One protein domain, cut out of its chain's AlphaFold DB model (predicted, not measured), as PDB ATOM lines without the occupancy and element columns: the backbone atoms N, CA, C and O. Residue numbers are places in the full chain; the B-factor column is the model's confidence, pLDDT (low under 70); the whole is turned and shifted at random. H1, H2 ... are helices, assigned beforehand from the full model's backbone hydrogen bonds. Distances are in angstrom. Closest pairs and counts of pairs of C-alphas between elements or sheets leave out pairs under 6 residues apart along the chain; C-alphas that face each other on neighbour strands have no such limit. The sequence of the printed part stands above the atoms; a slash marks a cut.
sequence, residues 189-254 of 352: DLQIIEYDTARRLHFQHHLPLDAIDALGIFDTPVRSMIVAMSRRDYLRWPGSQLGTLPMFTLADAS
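What this domain is: This is residues 189 to 254 of the 352 residues of an uncharacterized protein of Hypholoma sublateritium (strain FD-334 SS-4) (UniProt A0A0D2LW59). Three helices, H1, H2 and H3, touch one another in a triangle with the longest, H1, on one side; H3 crosses H1 near its middle, and the very short H4 packs on H3 away from H1. A long loop, residues 230 to 249, bows out on the side of H1 away from H2 and comes back to H4. The printed part has 66 residues with four named helices, in the order H1, H2, H3, H4, and no named strand; its class is all helix, with 33 of the residues in helices. The whole is compact, with a radius of gyration of the C-alphas of 10.9 A, and rounded, spanning 29 by 23 by 23 A.

How they stand to each other: Begin with H1, residues 189 to 203, and go on to H2, residues 209 to 214. H1 touches H2 with residues 198 to 202 alone; the closest C-alphas, of His 202 and Leu 209, are 6.7 A apart. The two run opposite ways at a steep tilt of 68 degrees, only just short of about perpendicular. Next look at H3, residues 222 to 229, the hub, which touches the three other helices. It touches H2, with the C-alphas of Asp 213 and Val 222 closest at 6.4 A, at a steep tilt of 62 degrees, opposite ways. It touches H1, with the C-alphas of Tyr 195 and Met 225 closest at 6.8 A, at a steep tilt of 51 degrees, opposite ways. The helix packing is mostly crossed, with no shallow tilt among these three pairs. Last comes H4, residues 250 to 253, which touches H3; the closest C-alphas, of Arg 223 and Ala 253, are 4.4 A apart. H4 is apart from H1 and from H2. In H1, H2 and H3 every O i to N i+4 pair is within hydrogen-bond range; H4 is too short for such a pair, and its one O i to N i+3 pair is within range.

Where its parts are: Find C-alpha 189 at (16.902, -16.339, -11.732); from there H1 runs 21.0 A to C-alpha 203 at (18.762, 3.952, -6.778), with y rising. H2 spans 8.7 A and H3 10.3 A from first to last C-alpha. H4 spans 5.2 A and ends with C-alpha 253 at (14.042, -3.828, 4.453).

The domain as a whole: Look for the two C-alphas farthest apart at Ala 214 and Arg 236, 29.3 A from each other. The link from H1 to H2 is tight, that from H2 to H3 short, and that from H3 to H4 long, with 20 residues. The printed part has no cut, and no printed residue is under 70 in pLDDT; the mean of the printed part is 91.3.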
ATOM      1  N   ASP A 189      16.536 -17.319 -10.714       92.69
ATOM      2  CA  ASP A 189      16.902 -16.339 -11.732       92.69
ATOM      3  C   ASP A 189      15.889 -15.189 -11.753       92.69
ATOM      4  O   ASP A 189      16.280 -14.019 -11.742       92.69
ATOM      5  N   LEU A 190      14.587 -15.501 -11.673       93.25
ATOM      6  CA  LEU A 190      13.532 -14.485 -11.573       93.25
ATOM      7  C   LEU A 190      13.691 -13.626 -10.317       93.25
ATOM      8  O   LEU A 190      13.578 -12.406 -10.402       93.25
ATOM      9  N   GLN A 191      14.018 -14.226  -9.171       92.44
ATOM     10  CA  GLN A 191      14.245 -13.459  -7.940       92.44
ATOM     11  C   GLN A 191      15.422 -12.484  -8.064       92.44
ATOM     12  O   GLN A 191      15.350 -11.365  -7.558       92.44
ATOM     13  N   ILE A 192      16.503 -12.884  -8.741       93.38
ATOM     14  CA  ILE A 192      17.661 -12.010  -8.980       93.38
ATOM     15  C   ILE A 192      17.289 -10.871  -9.934       93.38
ATOM     16  O   ILE A 192      17.682  -9.729  -9.692       93.38
ATOM     17  N   ILE A 193      16.525 -11.166 -10.992       95.31
ATOM     18  CA  ILE A 193      16.042 -10.166 -11.954       95.31
ATOM     19  C   ILE A 193      15.151  -9.138 -11.254       95.31
ATOM     20  O   ILE A 193      15.364  -7.936 -11.409       95.31
ATOM     21  N   GLU A 194      14.183  -9.582 -10.457       95.88
ATOM     22  CA  GLU A 194      13.287  -8.695  -9.712       95.88
ATOM     23  C   GLU A 194      14.036  -7.858  -8.679       95.88
ATOM     24  O   GLU A 194      13.830  -6.647  -8.601       95.88
ATOM     25  N   TYR A 195      14.960  -8.472  -7.937       95.56
ATOM     26  CA  TYR A 195      15.784  -7.765  -6.963       95.56
ATOM     27  C   TYR A 195      16.627  -6.673  -7.631       95.56
ATOM     28  O   TYR A 195      16.662  -5.541  -7.148       95.56
ATOM     29  N   ASP A 196      17.283  -6.979  -8.757       96.00
ATOM     30  CA  ASP A 196      18.077  -5.985  -9.484       96.00
ATOM     31  C   ASP A 196      17.198  -4.906 -10.130       96.00
ATOM     32  O   ASP A 196      17.576  -3.735 -10.135       96.00
ATOM     33  N   THR A 197      15.996  -5.264 -10.589       97.31
ATOM     34  CA  THR A 197      15.003  -4.303 -11.091       97.31
ATOM     35  C   THR A 197      14.601  -3.328  -9.986       97.31
ATOM     36  O   THR A 197      14.702  -2.117 -10.172       97.31
ATOM     37  N   ALA A 198      14.219  -3.830  -8.807       97.50
ATOM     38  CA  ALA A 198      13.869  -2.999  -7.656       97.50
ATOM     39  C   ALA A 198      15.034  -2.090  -7.238       97.50
ATOM     40  O   ALA A 198      14.840  -0.915  -6.937       97.50
ATOM     41  N   ARG A 199      16.264  -2.613  -7.287       96.31
ATOM     42  CA  ARG A 199      17.492  -1.864  -6.995       96.31
ATOM     43  C   ARG A 199      17.707  -0.712  -7.978       96.31
ATOM     44  O   ARG A 199      18.022   0.395  -7.551       96.31
ATOM     45  N   ARG A 200      17.505  -0.935  -9.279       96.75
ATOM     46  CA  ARG A 200      17.586   0.118 -10.307       96.75
ATOM     47  C   ARG A 200      16.480   1.153 -10.141       96.75
ATOM     48  O   ARG A 200      16.767   2.345 -10.133       96.75
ATOM     49  N   LEU A 201      15.240   0.720  -9.929       97.56
ATOM     50  CA  LEU A 201      14.118   1.632  -9.697       97.56
ATOM     51  C   LEU A 201      14.346   2.519  -8.470       97.56
ATOM     52  O   LEU A 201      14.108   3.724  -8.525       97.56
ATOM     53  N   HIS A 202      14.888   1.949  -7.397       97.12
ATOM     54  CA  HIS A 202      15.175   2.698  -6.185       97.12
ATOM     55  C   HIS A 202      16.368   3.653  -6.336       97.12
ATOM     56  O   HIS A 202      16.244   4.847  -6.072       97.12
ATOM     57  N   PHE A 203      17.528   3.159  -6.781       96.62
ATOM     58  CA  PHE A 203      18.762   3.952  -6.778       96.62
ATOM     59  C   PHE A 203      18.974   4.804  -8.038       96.62
ATOM     60  O   PHE A 203      19.635   5.835  -7.943       96.62
ATOM     61  N   GLN A 204      18.452   4.406  -9.205       96.25
ATOM     62  CA  GLN A 204      18.587   5.170 -10.460       96.25
ATOM     63  C   GLN A 204      17.369   6.041 -10.754       96.25
ATOM     64  O   GLN A 204      17.531   7.158 -11.232       96.25
ATOM     65  N   HIS A 205      16.162   5.535 -10.485       96.44
ATOM     66  CA  HIS A 205      14.915   6.261 -10.754       96.44
ATOM     67  C   HIS A 205      14.324   6.931  -9.508       96.44
ATOM     68  O   HIS A 205      13.277   7.564  -9.601       96.44
ATOM     69  N   HIS A 206      15.000   6.820  -8.359       96.06
ATOM     70  CA  HIS A 206      14.621   7.465  -7.098       96.06
ATOM     71  C   HIS A 206      13.198   7.131  -6.621       96.06
ATOM     72  O   HIS A 206      12.577   7.923  -5.913       96.06
ATOM     73  N   LEU A 207      12.681   5.949  -6.975       96.38
ATOM     74  CA  LEU A 207      11.372   5.497  -6.513       96.38
ATOM     75  C   LEU A 207      11.473   4.927  -5.085       96.38
ATOM     76  O   LEU A 207      12.327   4.070  -4.816       96.38
ATOM     77  N   PRO A 208      10.620   5.361  -4.139       95.06
ATOM     78  CA  PRO A 208      10.578   4.755  -2.814       95.06
ATOM     79  C   PRO A 208      10.040   3.321  -2.907       95.06
ATOM     80  O   PRO A 208       9.208   3.021  -3.761       95.06
ATOM     81  N   LEU A 209      10.497   2.435  -2.015       95.44
ATOM     82  CA  LEU A 209      10.157   1.002  -2.064       95.44
ATOM     83  C   LEU A 209       8.643   0.756  -2.061       95.44
ATOM     84  O   LEU A 209       8.158  -0.089  -2.803       95.44
ATOM     85  N   ASP A 210       7.902   1.552  -1.291       93.62
ATOM     86  CA  ASP A 210       6.451   1.410  -1.175       93.62
ATOM     87  C   ASP A 210       5.730   1.854  -2.467       93.62
ATOM     88  O   ASP A 210       4.707   1.280  -2.835       93.62
ATOM     89  N   ALA A 211       6.289   2.823  -3.212       94.81
ATOM     90  CA  ALA A 211       5.777   3.173  -4.540       94.81
ATOM     91  C   ALA A 211       6.083   2.071  -5.556       94.81
ATOM     92  O   ALA A 211       5.223   1.757  -6.367       94.81
ATOM     93  N   ILE A 212       7.264   1.446  -5.485       96.75
ATOM     94  CA  ILE A 212       7.611   0.302  -6.343       96.75
ATOM     95  C   ILE A 212       6.624  -0.854  -6.116       96.75
ATOM     96  O   ILE A 212       6.127  -1.424  -7.088       96.75
ATOM     97  N   ASP A 213       6.291  -1.156  -4.857       96.12
ATOM     98  CA  ASP A 213       5.283  -2.165  -4.508       96.12
ATOM     99  C   ASP A 213       3.891  -1.796  -5.057       96.12
ATOM    100  O   ASP A 213       3.194  -2.650  -5.609       96.12
ATOM    101  N   ALA A 214       3.503  -0.516  -4.989       95.56
ATOM    102  CA  ALA A 214       2.223  -0.029  -5.510       95.56
ATOM    103  C   ALA A 214       2.074  -0.166  -7.039       95.56
ATOM    104  O   ALA A 214       0.949  -0.232  -7.536       95.56
ATOM    105  N   LEU A 215       3.178  -0.256  -7.794       95.75
ATOM    106  CA  LEU A 215       3.133  -0.488  -9.244       95.75
ATOM    107  C   LEU A 215       2.661  -1.907  -9.610       95.75
ATOM    108  O   LEU A 215       2.283  -2.141 -10.763       95.75
ATOM    109  N   GLY A 216       2.692  -2.852  -8.660       95.19
ATOM    110  CA  GLY A 216       2.223  -4.228  -8.858       95.19
ATOM    111  C   GLY A 216       3.012  -5.003  -9.917       95.19
ATOM    112  O   GLY A 216       2.448  -5.842 -10.616       95.19
ATOM    113  N   ILE A 217       4.297  -4.680 -10.087       96.25
ATOM    114  CA  ILE A 217       5.191  -5.322 -11.067       96.25
ATOM    115  C   ILE A 217       5.821  -6.625 -10.551       96.25
ATOM    116  O   ILE A 217       6.333  -7.402 -11.352       96.25
ATOM    117  N   PHE A 218       5.804  -6.856  -9.234       95.81
ATOM    118  CA  PHE A 218       6.401  -8.023  -8.580       95.81
ATOM    119  C   PHE A 218       5.347  -8.803  -7.792       95.81
ATOM    120  O   PHE A 218       4.478  -8.203  -7.162       95.81
ATOM    121  N   ASP A 219       5.479 -10.132  -7.743       92.12
ATOM    122  CA  ASP A 219       4.605 -10.977  -6.911       92.12
ATOM    123  C   ASP A 219       4.927 -10.860  -5.412       92.12
ATOM    124  O   ASP A 219       4.110 -11.186  -4.554       92.12
ATOM    125  N   THR A 220       6.162 -10.465  -5.086       91.62
ATOM    126  CA  THR A 220       6.671 -10.371  -3.713       91.62
ATOM    127  C   THR A 220       6.992  -8.917  -3.378       91.62
ATOM    128  O   THR A 220       7.731  -8.293  -4.141       91.62
ATOM    129  N   PRO A 221       6.538  -8.394  -2.222       94.75
ATOM    130  CA  PRO A 221       6.906  -7.054  -1.775       94.75
ATOM    131  C   PRO A 221       8.424  -6.866  -1.714       94.75
ATOM    132  O   PRO A 221       9.151  -7.748  -1.235       94.75
ATOM    133  N   VAL A 222       8.917  -5.704  -2.139       95.12
ATOM    134  CA  VAL A 222      10.351  -5.425  -2.289       95.12
ATOM    135  C   VAL A 222      11.099  -5.630  -0.971       95.12
ATOM    136  O   VAL A 222      12.167  -6.240  -0.950       95.12
ATOM    137  N   ARG A 223      10.523  -5.217   0.162       92.19
ATOM    138  CA  ARG A 223      11.139  -5.416   1.489       92.19
ATOM    139  C   ARG A 223      11.300  -6.894   1.840       92.19
ATOM    140  O   ARG A 223      12.358  -7.306   2.318       92.19
ATOM    141  N   SER A 224      10.284  -7.710   1.565       88.81
ATOM    142  CA  SER A 224      10.348  -9.164   1.750       88.81
ATOM    143  C   SER A 224      11.404  -9.792   0.839       88.81
ATOM    144  O   SER A 224      12.160 -10.659   1.281       88.81
ATOM    145  N   MET A 225      11.515  -9.303  -0.398       93.50
ATOM    146  CA  MET A 225      12.546  -9.715  -1.346       93.50
ATOM    147  C   MET A 225      13.962  -9.352  -0.863       93.50
ATOM    148  O   MET A 225      14.854 -10.194  -0.947       93.50
ATOM    149  N   ILE A 226      14.175  -8.167  -0.277       93.75
ATOM    150  CA  ILE A 226      15.468  -7.778   0.317       93.75
ATOM    151  C   ILE A 226      15.871  -8.756   1.433       93.75
ATOM    152  O   ILE A 226      17.007  -9.235   1.445       93.75
ATOM    153  N   VAL A 227      14.949  -9.110   2.338       89.81
ATOM    154  CA  VAL A 227      15.220 -10.088   3.414       89.81
ATOM    155  C   VAL A 227      15.502 -11.486   2.860       89.81
ATOM    156  O   VAL A 227      16.349 -12.205   3.394       89.81
ATOM    157  N   ALA A 228      14.798 -11.900   1.806       88.00
ATOM    158  CA  ALA A 228      15.039 -13.189   1.165       88.00
ATOM    159  C   ALA A 228      16.434 -13.236   0.517       88.00
ATOM    160  O   ALA A 228      17.184 -14.190   0.735       88.00
ATOM    161  N   MET A 229      16.809 -12.183  -0.211       90.19
ATOM    162  CA  MET A 229      18.097 -12.080  -0.899       90.19
ATOM    163  C   MET A 229      19.276 -11.899   0.057       90.19
ATOM    164  O   MET A 229      20.354 -12.420  -0.211       90.19
ATOM    165  N   SER A 230      19.085 -11.276   1.225       88.00
ATOM    166  CA  SER A 230      20.147 -11.156   2.237       88.00
ATOM    167  C   SER A 230      20.580 -12.499   2.840       88.00
ATOM    168  O   SER A 230      21.584 -12.558   3.546       88.00
ATOM    169  N   ARG A 231      19.793 -13.564   2.640       85.25
ATOM    170  CA  ARG A 231      20.075 -14.925   3.128       85.25
ATOM    171  C   ARG A 231      20.659 -15.834   2.049       85.25
ATOM    172  O   ARG A 231      20.935 -16.995   2.342       85.25
ATOM    173  N   ARG A 232      20.784 -15.345   0.815       84.62
ATOM    174  CA  ARG A 232      21.272 -16.112  -0.330       84.62
ATOM    175  C   ARG A 232      22.682 -15.682  -0.700       84.62
ATOM    176  O   ARG A 232      23.069 -14.529  -0.513       84.62
ATOM    177  N   ASP A 233      23.417 -16.615  -1.290       85.81
ATOM    178  CA  ASP A 233      24.622 -16.268  -2.026       85.81
ATOM    179  C   ASP A 233      24.213 -15.555  -3.313       85.81
ATOM    180  O   ASP A 233      23.403 -16.047  -4.101       85.81
ATOM    181  N   TYR A 234      24.760 -14.365  -3.515       80.88
ATOM    182  CA  TYR A 234      24.476 -13.584  -4.706       80.88
ATOM    183  C   TYR A 234      25.215 -14.142  -5.917       80.88
ATOM    184  O   TYR A 234      26.403 -14.475  -5.869       80.88
ATOM    185  N   LEU A 235      24.514 -14.154  -7.045       84.44
ATOM    186  CA  LEU A 235      25.109 -14.489  -8.324       84.44
ATOM    187  C   LEU A 235      26.045 -13.363  -8.779       84.44
ATOM    188  O   LEU A 235      25.678 -12.186  -8.785       84.44
ATOM    189  N   ARG A 236      27.260 -13.723  -9.207       84.88
ATOM    190  CA  ARG A 236      28.258 -12.772  -9.730       84.88
ATOM    191  C   ARG A 236      27.943 -12.362 -11.171       84.88
ATOM    192  O   ARG A 236      28.702 -12.650 -12.097       84.88
ATOM    193  N   TRP A 237      26.810 -11.700 -11.351       87.19
ATOM    194  CA  TRP A 237      26.367 -11.139 -12.621       87.19
ATOM    195  C   TRP A 237      26.810  -9.669 -12.747       87.19
ATOM    196  O   TRP A 237      26.559  -8.891 -11.821       87.19
ATOM    197  N   PRO A 238      27.432  -9.249 -13.873       84.69
ATOM    198  CA  PRO A 238      27.868  -7.869 -14.071       84.69
ATOM    199  C   PRO A 238      26.802  -6.792 -13.863       84.69
ATOM    200  O   PRO A 238      27.126  -5.724 -13.357       84.69
ATOM    201  N   GLY A 239      25.541  -7.074 -14.210       77.50
ATOM    202  CA  GLY A 239      24.437  -6.124 -14.040       77.50
ATOM    203  C   GLY A 239      24.017  -5.892 -12.585       77.50
ATOM    204  O   GLY A 239      23.400  -4.873 -12.299       77.50
ATOM    205  N   SER A 240      24.389  -6.795 -11.671       83.75
ATOM    206  CA  SER A 240      24.023  -6.740 -10.254       83.75
ATOM    207  C   SER A 240      25.208  -6.287  -9.391       83.75
ATOM    208  O   SER A 240      25.494  -5.091  -9.326       83.75
ATOM    209  N   GLN A 241      25.934  -7.224  -8.768       76.94
ATOM    210  CA  GLN A 241      26.976  -6.937  -7.773       76.94
ATOM    211  C   GLN A 241      28.199  -6.182  -8.301       76.94
ATOM    212  O   GLN A 241      28.904  -5.551  -7.521       76.94
ATOM    213  N   LEU A 242      28.499  -6.301  -9.595       80.00
ATOM    214  CA  LEU A 242      29.627  -5.590 -10.209       80.00
ATOM    215  C   LEU A 242      29.205  -4.231 -10.786       80.00
ATOM    216  O   LEU A 242      30.037  -3.525 -11.354       80.00
ATOM    217  N   GLY A 243      27.921  -3.885 -10.669       83.12
ATOM    218  CA  GLY A 243      27.399  -2.589 -11.069       83.12
ATOM    219  C   GLY A 243      27.814  -1.477 -10.105       83.12
ATOM    220  O   GLY A 243      28.305  -1.717  -9.006       83.12
ATOM    221  N   THR A 244      27.582  -0.234 -10.517       90.62
ATOM    222  CA  THR A 244      27.915   0.962  -9.726       90.62
ATOM    223  C   THR A 244      26.883   1.297  -8.652       90.62
ATOM    224  O   THR A 244      27.183   2.086  -7.759       90.62
ATOM    225  N   LEU A 245      25.669   0.739  -8.730       92.69
ATOM    226  CA  LEU A 245      24.626   1.047  -7.752       92.69
ATOM    227  C   LEU A 245      24.874   0.310  -6.429       92.69
ATOM    228  O   LEU A 245      25.370  -0.823  -6.449       92.69
ATOM    229  N   PRO A 246      24.464   0.895  -5.290       93.12
ATOM    230  CA  PRO A 246      24.515   0.224  -3.999       93.12
ATOM    231  C   PRO A 246      23.717  -1.087  -3.982       93.12
ATOM    232  O   PRO A 246      22.789  -1.290  -4.768       93.12
ATOM    233  N   MET A 247      24.082  -1.980  -3.064       92.44
ATOM    234  CA  MET A 247      23.275  -3.152  -2.713       92.44
ATOM    235  C   MET A 247      22.299  -2.776  -1.601       92.44
ATOM    236  O   MET A 247      22.660  -2.001  -0.716       92.44
ATOM    237  N   PHE A 248      21.102  -3.368  -1.605       93.69
ATOM    238  CA  PHE A 248      20.214  -3.234  -0.455       93.69
ATOM    239  C   PHE A 248      20.831  -3.886   0.782       93.69
ATOM    240  O   PHE A 248      21.422  -4.969   0.726       93.69
ATOM    241  N   THR A 249      20.634  -3.233   1.913       91.44
ATOM    242  CA  THR A 249      20.980  -3.692   3.249       91.44
ATOM    243  C   THR A 249      19.723  -4.161   3.982       91.44
ATOM    244  O   THR A 249      18.593  -3.851   3.604       91.44
ATOM    245  N   LEU A 250      19.895  -4.884   5.091       86.62
ATOM    246  CA  LEU A 250      18.767  -5.228   5.968       86.62
ATOM    247  C   LEU A 250      18.087  -3.991   6.585       86.62
ATOM    248  O   LEU A 250      16.929  -4.079   6.993       86.62
ATOM    249  N   ALA A 251      18.776  -2.847   6.642       85.69
ATOM    250  CA  ALA A 251      18.176  -1.597   7.095       85.69
ATOM    251  C   ALA A 251      17.114  -1.103   6.100       85.69
ATOM    252  O   ALA A 251      16.049  -0.678   6.528       85.69
ATOM    253  N   ASP A 252      17.342  -1.275   4.795       88.12
ATOM    254  CA  ASP A 252      16.388  -0.876   3.748       88.12
ATOM    255  C   ASP A 252      15.109  -1.724   3.774       88.12
ATOM    256  O   ASP A 252      14.028  -1.260   3.418       88.12
ATOM    257  N   ALA A 253      15.206  -2.973   4.242       86.19
ATOM    258  CA  ALA A 253      14.042  -3.828   4.453       86.19
ATOM    259  C   ALA A 253      13.204  -3.413   5.669       86.19
ATOM    260  O   ALA A 253      12.012  -3.723   5.719       86.19
ATOM    261  N   SER A 254      13.802  -2.722   6.645       78.19
ATOM    262  CA  SER A 254      13.066  -2.237   7.811       78.19
ATOM    263  C   SER A 254      12.074  -1.170   7.359       78.19
ATOM    264  O   SER A 254      12.476  -0.267   6.620       78.19
TER     265      SER A 254